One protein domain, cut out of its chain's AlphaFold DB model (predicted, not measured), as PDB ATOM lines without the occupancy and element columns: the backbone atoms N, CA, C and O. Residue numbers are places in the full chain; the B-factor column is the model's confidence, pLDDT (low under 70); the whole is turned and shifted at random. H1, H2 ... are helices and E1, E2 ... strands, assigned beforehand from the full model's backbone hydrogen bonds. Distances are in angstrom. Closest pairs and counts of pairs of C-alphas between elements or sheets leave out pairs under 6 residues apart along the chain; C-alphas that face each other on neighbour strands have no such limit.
ATOM      1  N   ASN A   9     216.923 232.197 186.843       91.88
ATOM      2  CA  ASN A   9     216.341 232.679 185.593       91.88
ATOM      3  C   ASN A   9     214.945 232.087 185.351       91.88
ATOM      4  O   ASN A   9     214.037 232.842 185.019       91.88
ATOM      5  N   ASN A  10     214.741 230.797 185.639       92.38
ATOM      6  CA  ASN A  10     213.433 230.153 185.506       92.38
ATOM      7  C   ASN A  10     212.412 230.785 186.463       92.38
ATOM      8  O   ASN A  10     211.302 231.108 186.055       92.38
ATOM      9  N   ILE A  11     212.812 231.054 187.713       92.62
ATOM     10  CA  ILE A  11     211.951 231.724 188.703       92.62
ATOM     11  C   ILE A  11     211.592 233.147 188.248       92.62
ATOM     12  O   ILE A  11     210.448 233.575 188.387       92.62
ATOM     13  N   LEU A  12     212.554 233.902 187.708       93.56
ATOM     14  CA  LEU A  12     212.299 235.250 187.196       93.56
ATOM     15  C   LEU A  12     211.338 235.226 185.997       93.56
ATOM     16  O   LEU A  12     210.428 236.055 185.943       93.56
ATOM     17  N   ASP A  13     211.500 234.260 185.090       94.19
ATOM     18  CA  ASP A  13     210.617 234.059 183.938       94.19
ATOM     19  C   ASP A  13     209.190 233.672 184.373       94.19
ATOM     20  O   ASP A  13     208.220 234.266 183.897       94.19
ATOM     21  N   GLU A  14     209.040 232.753 185.335       94.06
ATOM     22  CA  GLU A  14     207.740 232.366 185.911       94.06
ATOM     23  C   GLU A  14     207.016 233.541 186.577       94.06
ATOM     24  O   GLU A  14     205.797 233.688 186.453       94.06
ATOM     25  N   LEU A  15     207.767 234.404 187.266       93.88
ATOM     26  CA  LEU A  15     207.246 235.619 187.890       93.88
ATOM     27  C   LEU A  15     207.028 236.765 186.888       93.88
ATOM     28  O   LEU A  15     206.556 237.833 187.285       93.88
ATOM     29  N   ASN A  16     207.347 236.560 185.605       95.62
ATOM     30  CA  ASN A  16     207.283 237.565 184.544       95.62
ATOM     31  C   ASN A  16     208.081 238.843 184.885       95.62
ATOM     32  O   ASN A  16     207.674 239.967 184.574       95.62
ATOM     33  N   ILE A  17     209.221 238.666 185.555       96.06
ATOM     34  CA  ILE A  17     210.161 239.737 185.880       96.06
ATOM     35  C   ILE A  17     211.173 239.807 184.746       96.06
ATOM     36  O   ILE A  17     211.868 238.839 184.460       96.06
ATOM     37  N   LYS A  18     211.294 240.969 184.105       97.62
ATOM     38  CA  LYS A  18     212.314 241.166 183.073       97.62
ATOM     39  C   LYS A  18     213.685 241.286 183.724       97.62
ATOM     40  O   LYS A  18     213.843 242.009 184.706       97.62
ATOM     41  N   TYR A  19     214.688 240.654 183.130       97.94
ATOM     42  CA  TYR A  19     216.061 240.717 183.615       97.94
ATOM     43  C   TYR A  19     217.074 240.629 182.474       97.94
ATOM     44  O   TYR A  19     216.742 240.285 181.339       97.94
ATOM     45  N   ARG A  20     218.334 240.913 182.798       97.12
ATOM     46  CA  ARG A  20     219.492 240.457 182.027       97.12
ATOM     47  C   ARG A  20     220.510 239.828 182.964       97.12
ATOM     48  O   ARG A  20     220.602 240.209 184.130       97.12
ATOM     49  N   LYS A  21     221.302 238.899 182.441       97.19
ATOM     50  CA  LYS A  21     222.472 238.383 183.149       97.19
ATOM     51  C   LYS A  21     223.579 239.439 183.156       97.19
ATOM     52  O   LYS A  21     223.746 240.156 182.166       97.19
ATOM     53  N   CYS A  22     224.288 239.551 184.271       97.75
ATOM     54  CA  CYS A  22     225.434 240.445 184.394       97.75
ATOM     55  C   CYS A  22     226.724 239.757 183.935       97.75
ATOM     56  O   CYS A  22     226.845 238.528 184.002       97.75
ATOM     57  N   ASP A  23     227.689 240.561 183.494       95.81
ATOM     58  CA  ASP A  23     229.036 240.073 183.199       95.81
ATOM     59  C   ASP A  23     229.833 239.855 184.503       95.81
ATOM     60  O   ASP A  23     229.576 240.536 185.502       95.81
ATOM     61  N   PRO A  24     230.815 238.930 184.533       89.38
ATOM     62  CA  PRO A  24     231.556 238.606 185.757       89.38
ATOM     63  C   PRO A  24     232.291 239.790 186.405       89.38
ATOM     64  O   PRO A  24     232.513 239.783 187.614       89.38
ATOM     65  N   ASP A  25     232.695 240.778 185.610       91.44
ATOM     66  CA  ASP A  25     233.411 241.989 186.022       91.44
ATOM     67  C   ASP A  25     232.511 243.233 186.070       91.44
ATOM     68  O   ASP A  25     232.993 244.359 186.231       91.44
ATOM     69  N   GLU A  26     231.196 243.048 185.950       95.38
ATOM     70  CA  GLU A  26     230.271 244.162 185.918       95.38
ATOM     71  C   GLU A  26     230.241 244.932 187.247       95.38
ATOM     72  O   GLU A  26     230.140 244.382 188.348       95.38
ATOM     73  N   VAL A  27     230.293 246.258 187.131       94.44
ATOM     74  CA  VAL A  27     230.206 247.181 188.261       94.44
ATOM     75  C   VAL A  27     228.763 247.604 188.515       94.44
ATOM     76  O   VAL A  27     227.961 247.738 187.592       94.44
ATOM     77  N   ILE A  28     228.443 247.881 189.781       94.81
ATOM     78  CA  ILE A  28     227.125 248.397 190.165       94.81
ATOM     79  C   ILE A  28     226.915 249.774 189.522       94.81
ATOM     80  O   ILE A  28     227.691 250.703 189.766       94.81
ATOM     81  N   LYS A  29     225.844 249.914 188.736       95.62
ATOM     82  CA  LYS A  29     225.397 251.189 188.159       95.62
ATOM     83  C   LYS A  29     224.307 251.803 189.039       95.62
ATOM     84  O   LYS A  29     223.684 251.109 189.837       95.62
ATOM     85  N   LEU A  30     224.108 253.114 188.910       95.75
ATOM     86  CA  LEU A  30     223.011 253.827 189.570       95.75
ATOM     87  C   LEU A  30     221.691 253.590 188.832       95.75
ATOM     88  O   LEU A  30     221.694 253.368 187.624       95.75
ATOM     89  N   ASN A  31     220.573 253.741 189.546       96.62
ATOM     90  CA  ASN A  31     219.223 253.562 189.009       96.62
ATOM     91  C   ASN A  31     218.907 252.142 188.495       96.62
ATOM     92  O   ASN A  31     218.064 251.958 187.622       96.62
ATOM     93  N   CYS A  32     219.566 251.140 189.072       97.44
ATOM     94  CA  CYS A  32     219.405 249.725 188.751       97.44
ATOM     95  C   CYS A  32     219.047 248.907 190.002       97.44
ATOM     96  O   CYS A  32     219.334 249.315 191.136       97.44
ATOM     97  N   VAL A  33     218.470 247.723 189.789       98.12
ATOM     98  CA  VAL A  33     218.235 246.712 190.827       98.12
ATOM     99  C   VAL A  33     218.967 245.442 190.429       98.12
ATOM    100  O   VAL A  33     218.791 244.945 189.320       98.12
ATOM    101  N   TYR A  34     219.774 244.908 191.338       97.81
ATOM    102  CA  TYR A  34     220.564 243.712 191.092       97.81
ATOM    103  C   TYR A  34     220.212 242.603 192.062       97.81
ATOM    104  O   TYR A  34     220.060 242.841 193.261       97.81
ATOM    105  N   LEU A  35     220.187 241.384 191.541       97.44
ATOM    106  CA  LEU A  35     220.323 240.180 192.336       97.44
ATOM    107  C   LEU A  35     221.808 239.831 192.408       97.44
ATOM    108  O   LEU A  35     222.475 239.736 191.375       97.44
ATOM    109  N   ALA A  36     222.329 239.700 193.625       97.06
ATOM    110  CA  ALA A  36     223.755 239.523 193.850       97.06
ATOM    111  C   ALA A  36     224.042 238.364 194.800       97.06
ATOM    112  O   ALA A  36     223.409 238.218 195.853       97.06
ATOM    113  N   THR A  37     225.066 237.596 194.452       96.56
ATOM    114  CA  THR A  37     225.615 236.532 195.277       96.56
ATOM    115  C   THR A  37     226.742 237.074 196.150       96.56
ATOM    116  O   THR A  37     227.645 237.776 195.691       96.56
ATOM    117  N   VAL A  38     226.698 236.739 197.437       96.38
ATOM    118  CA  VAL A  38     227.672 237.147 198.459       96.38
ATOM    119  C   VAL A  38     228.061 235.953 199.334       96.38
ATOM    120  O   VAL A  38     227.302 234.987 199.429       96.38
ATOM    121  N   PRO A  39     229.213 235.976 200.026       96.69
ATOM    122  CA  PRO A  39     229.516 234.963 201.034       96.69
ATOM    123  C   PRO A  39     228.450 234.949 202.136       96.69
ATOM    124  O   PRO A  39     228.012 236.003 202.600       96.69
ATOM    125  N   SER A  40     228.038 233.776 202.606       96.31
ATOM    126  CA  SER A  40     227.106 233.686 203.730       96.31
ATOM    127  C   SER A  40     227.801 234.049 205.043       96.31
ATOM    128  O   SER A  40     228.820 233.475 205.419       96.31
ATOM    129  N   VAL A  41     227.214 234.987 205.789       95.00
ATOM    130  CA  VAL A  41     227.699 235.399 207.125       95.00
ATOM    131  C   VAL A  41     227.136 234.546 208.260       95.00
ATOM    132  O   VAL A  41     227.551 234.700 209.412       95.00
ATOM    133  N   ASN A  42     226.182 233.665 207.947       96.31
ATOM    134  CA  ASN A  42     225.526 232.775 208.906       96.31
ATOM    135  C   ASN A  42     225.918 231.300 208.711       96.31
ATOM    136  O   ASN A  42     225.716 230.510 209.630       96.31
ATOM    137  N   MET A  43     226.471 230.919 207.552       95.56
ATOM    138  CA  MET A  43     226.873 229.544 207.236       95.56
ATOM    139  C   MET A  43     228.250 229.523 206.564       95.56
ATOM    140  O   MET A  43     228.427 230.056 205.473       95.56
ATOM    141  N   LEU A  44     229.231 228.894 207.209       94.69
ATOM    142  CA  LEU A  44     230.607 228.846 206.712       94.69
ATOM    143  C   LEU A  44     230.719 228.001 205.435       94.69
ATOM    144  O   LEU A  44     230.263 226.862 205.418       94.69
ATOM    145  N   GLY A  45     231.373 228.539 204.401       93.50
ATOM    146  CA  GLY A  45     231.593 227.843 203.125       93.50
ATOM    147  C   GLY A  45     230.407 227.892 202.158       93.50
ATOM    148  O   GLY A  45     230.444 227.229 201.128       93.50
ATOM    149  N   TRP A  46     229.371 228.674 202.477       96.56
ATOM    150  CA  TRP A  46     228.176 228.830 201.650       96.56
ATOM    151  C   TRP A  46     228.062 230.239 201.084       96.56
ATOM    152  O   TRP A  46     228.604 231.199 201.638       96.56
ATOM    153  N   PHE A  47     227.290 230.361 200.010       96.12
ATOM    154  CA  PHE A  47     226.858 231.637 199.463       96.12
ATOM    155  C   PHE A  47     225.456 232.004 199.948       96.12
ATOM    156  O   PHE A  47     224.719 231.186 200.498       96.12
ATOM    157  N   HIS A  48     225.123 233.271 199.774       96.25
ATOM    158  CA  HIS A  48     223.853 233.875 200.127       96.25
ATOM    159  C   HIS A  48     223.459 234.857 199.028       96.25
ATOM    160  O   HIS A  48     224.331 235.493 198.439       96.25
ATOM    161  N   GLN A  49     222.164 234.989 198.764       96.12
ATOM    162  CA  GLN A  49     221.657 235.907 197.750       96.12
ATOM    163  C   GLN A  49     221.014 237.126 198.414       96.12
ATOM    164  O   GLN A  49     220.265 237.003 199.386       96.12
ATOM    165  N   ILE A  50     221.324 238.307 197.891       97.56
ATOM    166  CA  ILE A  50     220.793 239.597 198.345       97.56
ATOM    167  C   ILE A  50     220.317 240.420 197.147       97.56
ATOM    168  O   ILE A  50     220.684 240.137 196.006       97.56
ATOM    169  N   ILE A  51     219.548 241.477 197.415       97.62
ATOM    170  CA  ILE A  51     219.239 242.503 196.414       97.62
ATOM    171  C   ILE A  51     220.036 243.771 196.718       97.62
ATOM    172  O   ILE A  51     220.095 244.228 197.864       97.62
ATOM    173  N   ILE A  52     220.617 244.352 195.671       97.06
ATOM    174  CA  ILE A  52     221.229 245.679 195.690       97.06
ATOM    175  C   ILE A  52     220.332 246.604 194.870       97.06
ATOM    176  O   ILE A  52     220.258 246.477 193.652       97.06
ATOM    177  N   ASP A  53     219.644 247.527 195.533       97.12
ATOM    178  CA  ASP A  53     218.797 248.533 194.885       97.12
ATOM    179  C   ASP A  53     219.520 249.879 194.905       97.12
ATOM    180  O   ASP A  53     220.007 250.310 195.951       97.12
ATOM    181  N   THR A  54     219.634 250.521 193.746       96.44
ATOM    182  CA  THR A  54     220.311 251.815 193.580       96.44
ATOM    183  C   THR A  54     219.398 252.903 193.008       96.44
ATOM    184  O   THR A  54     219.884 253.983 192.664       96.44
ATOM    185  N   ARG A  55     218.086 252.644 192.894       95.69
ATOM    186  CA  ARG A  55     217.097 253.587 192.332       95.69
ATOM    187  C   ARG A  55     216.913 254.835 193.185       95.69
ATOM    188  O   ARG A  55     216.916 255.942 192.664       95.69
ATOM    189  N   GLU A  56     216.847 254.669 194.501       93.19
ATOM    190  CA  GLU A  56     216.677 255.767 195.469       93.19
ATOM    191  C   GLU A  56     217.938 255.959 196.326       93.19
ATOM    192  O   GLU A  56     217.890 256.222 197.528       93.19
ATOM    193  N   GLY A  57     219.099 255.777 195.695       89.00
ATOM    194  CA  GLY A  57     220.365 255.599 196.392       89.00
ATOM    195  C   GLY A  57     220.597 254.140 196.770       89.00
ATOM    196  O   GLY A  57     219.772 253.263 196.537       89.00
ATOM    197  N   PHE A  58     221.777 253.867 197.313       90.62
ATOM    198  CA  PHE A  58     222.220 252.502 197.544       90.62
ATOM    199  C   PHE A  58     221.541 251.866 198.766       90.62
ATOM    200  O   PHE A  58     221.643 252.355 199.895       90.62
ATOM    201  N   LYS A  59     220.923 250.706 198.554       93.44
ATOM    202  CA  LYS A  59     220.247 249.924 199.583       93.44
ATOM    203  C   LYS A  59     220.549 248.441 199.407       93.44
ATOM    204  O   LYS A  59     220.457 247.902 198.310       93.44
ATOM    205  N   ILE A  60     220.875 247.784 200.517       95.25
ATOM    206  CA  ILE A  60     221.025 246.329 200.579       95.25
ATOM    207  C   ILE A  60     219.762 245.746 201.204       95.25
ATOM    208  O   ILE A  60     219.404 246.101 202.329       95.25
ATOM    209  N   LEU A  61     219.091 244.860 200.474       96.25
ATOM    210  CA  LEU A  61     217.973 244.070 200.977       96.25
ATOM    211  C   LEU A  61     218.466 242.635 201.152       96.25
ATOM    212  O   LEU A  61     218.553 241.858 200.203       96.25
ATOM    213  N   ASP A  62     218.835 242.310 202.384       96.75
ATOM    214  CA  ASP A  62     219.261 240.968 202.764       96.75
ATOM    215  C   ASP A  62     218.072 240.230 203.400       96.75
ATOM    216  O   ASP A  62     217.530 240.724 204.393       96.75
ATOM    217  N   PRO A  63     217.661 239.051 202.896       96.12
ATOM    218  CA  PRO A  63     216.533 238.305 203.454       96.12
ATOM    219  C   PRO A  63     216.765 237.812 204.891       96.12
ATOM    220  O   PRO A  63     215.815 237.410 205.555       96.12
ATOM    221  N   ASN A  64     217.988 237.858 205.426       96.25
ATOM    222  CA  ASN A  64     218.233 237.617 206.851       96.25
ATOM    223  C   ASN A  64     217.873 238.820 207.740       96.25
ATOM    224  O   ASN A  64     217.773 238.670 208.963       96.25
ATOM    225  N   HIS A  65     217.678 240.007 207.164       94.06
ATOM    226  CA  HIS A  65     217.284 241.192 207.912       94.06
ATOM    227  C   HIS A  65     215.866 241.024 208.485       94.06
ATOM    228  O   HIS A  65     214.922 240.704 207.770       94.06
ATOM    229  N   GLY A  66     215.718 241.235 209.797       88.44
ATOM    230  CA  GLY A  66     214.450 241.063 210.519       88.44
ATOM    231  C   GLY A  66     214.300 239.708 211.221       88.44
ATOM    232  O   GLY A  66     213.442 239.564 212.089       88.44
ATOM    233  N   PHE A  67     215.179 238.739 210.944       92.75
ATOM    234  CA  PHE A  67     215.174 237.449 211.633       92.75
ATOM    235  C   PHE A  67     216.037 237.478 212.898       92.75
ATOM    236  O   PHE A  67     217.228 237.802 212.874       92.75
ATOM    237  N   LYS A  68     215.436 237.101 214.033       92.31
ATOM    238  CA  LYS A  68     216.106 237.115 215.339       92.31
ATOM    239  C   LYS A  68     217.369 236.248 215.316       92.31
ATOM    240  O   LYS A  68     217.318 235.067 214.990       92.31
ATOM    241  N   GLY A  69     218.497 236.846 215.705       91.75
ATOM    242  CA  GLY A  69     219.787 236.161 215.831       91.75
ATOM    243  C   GLY A  69     220.581 235.996 214.530       91.75
ATOM    244  O   GLY A  69     221.739 235.599 214.607       91.75
ATOM    245  N   ARG A  70     220.021 236.337 213.362       95.50
ATOM    246  CA  ARG A  70     220.749 236.253 212.089       95.50
ATOM    247  C   ARG A  70     221.556 237.517 211.820       95.50
ATOM    248  O   ARG A  70     221.104 238.627 212.108       95.50
ATOM    249  N   LYS A  71     222.750 237.330 211.258       95.56
ATOM    250  CA  LYS A  71     223.574 238.398 210.688       95.56
ATOM    251  C   LYS A  71     223.074 238.757 209.290       95.56
ATOM    252  O   LYS A  71     222.576 237.879 208.590       95.56
ATOM    253  N   TYR A  72     223.206 240.015 208.887       96.00
ATOM    254  CA  TYR A  72     222.758 240.489 207.574       96.00
ATOM    255  C   TYR A  72     223.625 241.642 207.066       96.00
ATOM    256  O   TYR A  72     224.212 242.385 207.858       96.00
ATOM    257  N   TYR A  73     223.709 241.788 205.747       95.56
ATOM    258  CA  TYR A  73     224.544 242.788 205.093       95.56
ATOM    259  C   TYR A  73     223.931 244.194 205.074       95.56
ATOM    260  O   TYR A  73     222.719 244.368 204.969       95.56
ATOM    261  N   VAL A  74     224.795 245.212 205.146       92.12
ATOM    262  CA  VAL A  74     224.455 246.643 205.033       92.12
ATOM    263  C   VAL A  74     225.497 247.406 204.199       92.12
ATOM    264  O   VAL A  74     226.638 246.955 204.065       92.12
ATOM    265  N   LEU A  75     225.105 248.573 203.663       81.62
ATOM    266  CA  LEU A  75     225.866 249.315 202.652       81.62
ATOM    267  C   LEU A  75     227.185 249.953 203.134       81.62
ATOM    268  O   LEU A  75     228.161 249.712 202.453       81.62
ATOM    269  N   HIS A  76     227.214 250.786 204.197       70.38
ATOM    270  CA  HIS A  76     228.381 251.354 204.955       70.38
ATOM    271  C   HIS A  76     227.890 252.531 205.834       70.38
ATOM    272  O   HIS A  76     226.852 253.104 205.528       70.38
ATOM    273  N   SER A  77     228.500 252.946 206.957       53.34
ATOM    274  CA  SER A  77     229.927 252.989 207.339       53.34
ATOM    275  C   SER A  77     230.285 252.409 208.716       53.34
ATOM    276  O   SER A  77     231.455 252.127 208.953       53.34
ATOM    277  N   LEU A  78     229.324 252.141 209.595       59.22
ATOM    278  CA  LEU A  78     229.538 251.404 210.842       59.22
ATOM    279  C   LEU A  78     228.306 250.529 211.082       59.22
ATOM    280  O   LEU A  78     227.200 251.076 211.123       59.22
ATOM    281  N   PRO A  79     228.458 249.202 211.232       65.62
ATOM    282  CA  PRO A  79     227.399 248.356 211.764       65.62
ATOM    283  C   PRO A  79     226.832 248.990 213.039       65.62
ATOM    284  O   PRO A  79     227.522 249.087 214.051       65.62
ATOM    285  N   LYS A  80     225.584 249.465 212.996       75.31
ATOM    286  CA  LYS A  80     224.926 250.079 214.164       75.31
ATOM    287  C   LYS A  80     224.440 249.023 215.155       75.31
ATOM    288  O   LYS A  80     224.165 249.334 216.309       75.31
ATOM    289  N   GLY A  81     224.328 247.774 214.705       80.00
ATOM    290  CA  GLY A  81     223.901 246.636 215.509       80.00
ATOM    291  C   GLY A  81     224.881 245.473 215.422       80.00
ATOM    292  O   GLY A  81     225.542 245.280 214.406       80.00
ATOM    293  N   LYS A  82     224.914 244.647 216.474       86.00
ATOM    294  CA  LYS A  82     225.809 243.477 216.598       86.00
ATOM    295  C   LYS A  82     225.690 242.463 215.449       86.00
ATOM    296  O   LYS A  82     226.624 241.707 215.209       86.00
ATOM    297  N   ASN A  83     224.551 242.450 214.757       92.12
ATOM    298  CA  ASN A  83     224.256 241.521 213.667       92.12
ATOM    299  C   ASN A  83     224.424 242.139 212.271       92.12
ATOM    300  O   ASN A  83     224.247 241.443 211.275       92.12
ATOM    301  N   GLN A  84     224.741 243.429 212.174       93.06
ATOM    302  CA  GLN A  84     224.995 244.061 210.884       93.06
ATOM    303  C   GLN A  84     226.405 243.711 210.419       93.06
ATOM    304  O   GLN A  84     227.368 243.848 211.172       93.06
ATOM    305  N   ILE A  85     226.524 243.277 209.171       93.62
ATOM    306  CA  ILE A  85     227.801 242.977 208.538       93.62
ATOM    307  C   ILE A  85     228.015 243.928 207.375       93.62
ATOM    308  O   ILE A  85     227.144 244.176 206.546       93.62
ATOM    309  N   LYS A  86     229.217 244.479 207.338       92.62
ATOM    310  CA  LYS A  86     229.681 245.347 206.272       92.62
ATOM    311  C   LYS A  86     229.782 244.538 204.969       92.62
ATOM    312  O   LYS A  86     230.534 243.567 204.942       92.62
ATOM    313  N   LEU A  87     229.078 244.924 203.900       92.88
ATOM    314  CA  LEU A  87     229.243 244.254 202.603       92.88
ATOM    315  C   LEU A  87     230.602 244.624 201.984       92.88
ATOM    316  O   LEU A  87     230.923 245.805 201.849       92.88
ATOM    317  N   GLN A  88     231.416 243.618 201.653       91.00
ATOM    318  CA  GLN A  88     232.785 243.811 201.145       91.00
ATOM    319  C   GLN A  88     233.032 243.198 199.765       91.00
ATOM    320  O   GLN A  88     233.915 243.669 199.059       91.00
ATOM    321  N   ALA A  89     232.281 242.164 199.392       91.38
ATOM    322  CA  ALA A  89     232.434 241.468 198.123       91.38
ATOM    323  C   ALA A  89     231.074 240.952 197.652       91.38
ATOM    324  O   ALA A  89     230.247 240.552 198.475       91.38
ATOM    325  N   TRP A  90     230.867 240.970 196.341       95.12
ATOM    326  CA  TRP A  90     229.662 240.494 195.672       95.12
ATOM    327  C   TRP A  90     230.000 240.050 194.249       95.12
ATOM    328  O   TRP A  90     231.003 240.481 193.680       95.12
ATOM    329  N   ILE A  91     229.132 239.217 193.689       96.25
ATOM    330  CA  ILE A  91     229.038 238.923 192.261       96.25
ATOM    331  C   ILE A  91     227.640 239.364 191.840       96.25
ATOM    332  O   ILE A  91     226.664 239.027 192.514       96.25
ATOM    333  N   LEU A  92     227.536 240.163 190.780       97.62
ATOM    334  CA  LEU A  92     226.237 240.520 190.218       97.62
ATOM    335  C   LEU A  92     225.784 239.363 189.331       97.62
ATOM    336  O   LEU A  92     226.483 239.012 188.386       97.62
ATOM    337  N   ASP A  93     224.637 238.767 189.641       96.94
ATOM    338  CA  ASP A  93     224.102 237.652 188.859       96.94
ATOM    339  C   ASP A  93     223.195 238.186 187.745       96.94
ATOM    340  O   ASP A  93     223.361 237.856 186.567       96.94
ATOM    341  N   TYR A  94     222.257 239.059 188.127       97.81
ATOM    342  CA  TYR A  94     221.238 239.613 187.241       97.81
ATOM    343  C   TYR A  94     220.941 241.077 187.569       97.81
ATOM    344  O   TYR A  94     220.871 241.453 188.739       97.81
ATOM    345  N   GLU A  95     220.695 241.887 186.541       98.19
ATOM    346  CA  GLU A  95     219.972 243.155 186.666       98.19
ATOM    347  C   GLU A  95     218.494 242.883 186.378       98.19
ATOM    348  O   GLU A  95     218.168 242.282 185.353       98.19
ATOM    349  N   VAL A  96     217.610 243.317 187.273       97.50
ATOM    350  CA  VAL A  96     216.159 243.133 187.155       97.50
ATOM    351  C   VAL A  96     215.465 244.468 186.899       97.50
ATOM    352  O   VAL A  96     215.835 245.501 187.459       97.50
ATOM    353  N   TYR A  97     214.436 244.439 186.058       95.50
ATOM    354  CA  TYR A  97     213.665 245.610 185.652       95.50
ATOM    355  C   TYR A  97     212.286 245.565 186.316       95.50
ATOM    356  O   TYR A  97     211.484 244.677 186.016       95.50
ATOM    357  N   ILE A  98     212.033 246.512 187.225       84.56
ATOM    358  CA  ILE A  98     210.832 246.588 188.075       84.56
ATOM    359  C   ILE A  98     210.304 248.017 188.117       84.56
ATOM    360  O   ILE A  98     211.142 248.925 188.341       84.56
TER     361      ILE A  98
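What this domain is: This is residues 9 to 98 of the 98 residues of an uncharacterized protein of Salmonella enterica (UniProt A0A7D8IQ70). What shape do these coordinates draw? A strongly twisted sheet of five strands forms a wall, with the small helix H1 grazing it at the E1 end and the short strand pair E5 and E6 beyond E4 at the other end. What is it built of? The printed part has 90 residues, with one named helix and seven named strands in the order H1 E1 E2 E3 E4 E5 E6 E7; it is mostly strand by its named elements, though under half of the residues are in them. The larger sheet runs E1 E7 E2 E3 E4, antiparallel throughout, and E5 and E6 are parallel. How large is it? It is compact, with a radius of gyration of the C-alphas of 13.5 A and spans of 36 by 25 by 24 A.

Where its parts are: Where does the printed part begin? H1 holds residues 9 to 14, from C-alpha 9 at (216.341, 232.679, 185.593), and E1 holds residues 18 to 21, 10.5 A long. Which strands follow? E2 is residues 33 to 39, 19.2 A long from C-alpha 33 at (218.235, 246.712, 190.827), and E3 is residues 47 to 53, 19.3 A long. E4 is residues 59 to 61, E5 residues 72 to 74 and E6 residues 84 to 86. Where does the last strand lie? E7 is residues 91 to 97, 18.0 A long, ending at C-alpha 97 at (213.665, 245.610, 185.652).

How they stand to each other: How does H1 stand to the sheet? It only grazes it, with residues 9 to 13; its closest C-alphas to E1 are those of Leu 12 and Lys 18, 7.2 A apart. In H1 every O i to N i+4 pair is within hydrogen-bond range. How are the strands joined? Edge strand E1 is antiparallel to E7, with N 20 and O 95 2.9 A apart, and E7 is antiparallel to E2, with N 35 and O 94 at 2.9 A. E2, E3 and E4 form a meander, each strand the antiparallel neighbour of the one before, in two hairpins: N 34 and O 52 are 2.8 A apart, and N 59 and O 53 2.8 A. Where is the second sheet? E5 and E6 are parallel, with N 85 and O 72 2.8 A apart, and the closest C-alphas of E4 and E5 are those of Ile 60 and Val 74, 5.6 A apart. E3 and E5 are only just apart, with closest C-alphas 8.4 A from each other.

The domain as a whole: How far does it reach? The two C-alphas farthest apart are those of Glu 14 and Leu 78, at 38.2 A. Is the printed part whole? It has no cut from residue 9 to residue 98, the chain's last, and the link from E1 to E2, with 11 residues, is long. Where is confidence low? The mean pLDDT of the printed part is 92.8, and residues 77 to 79 are under 70.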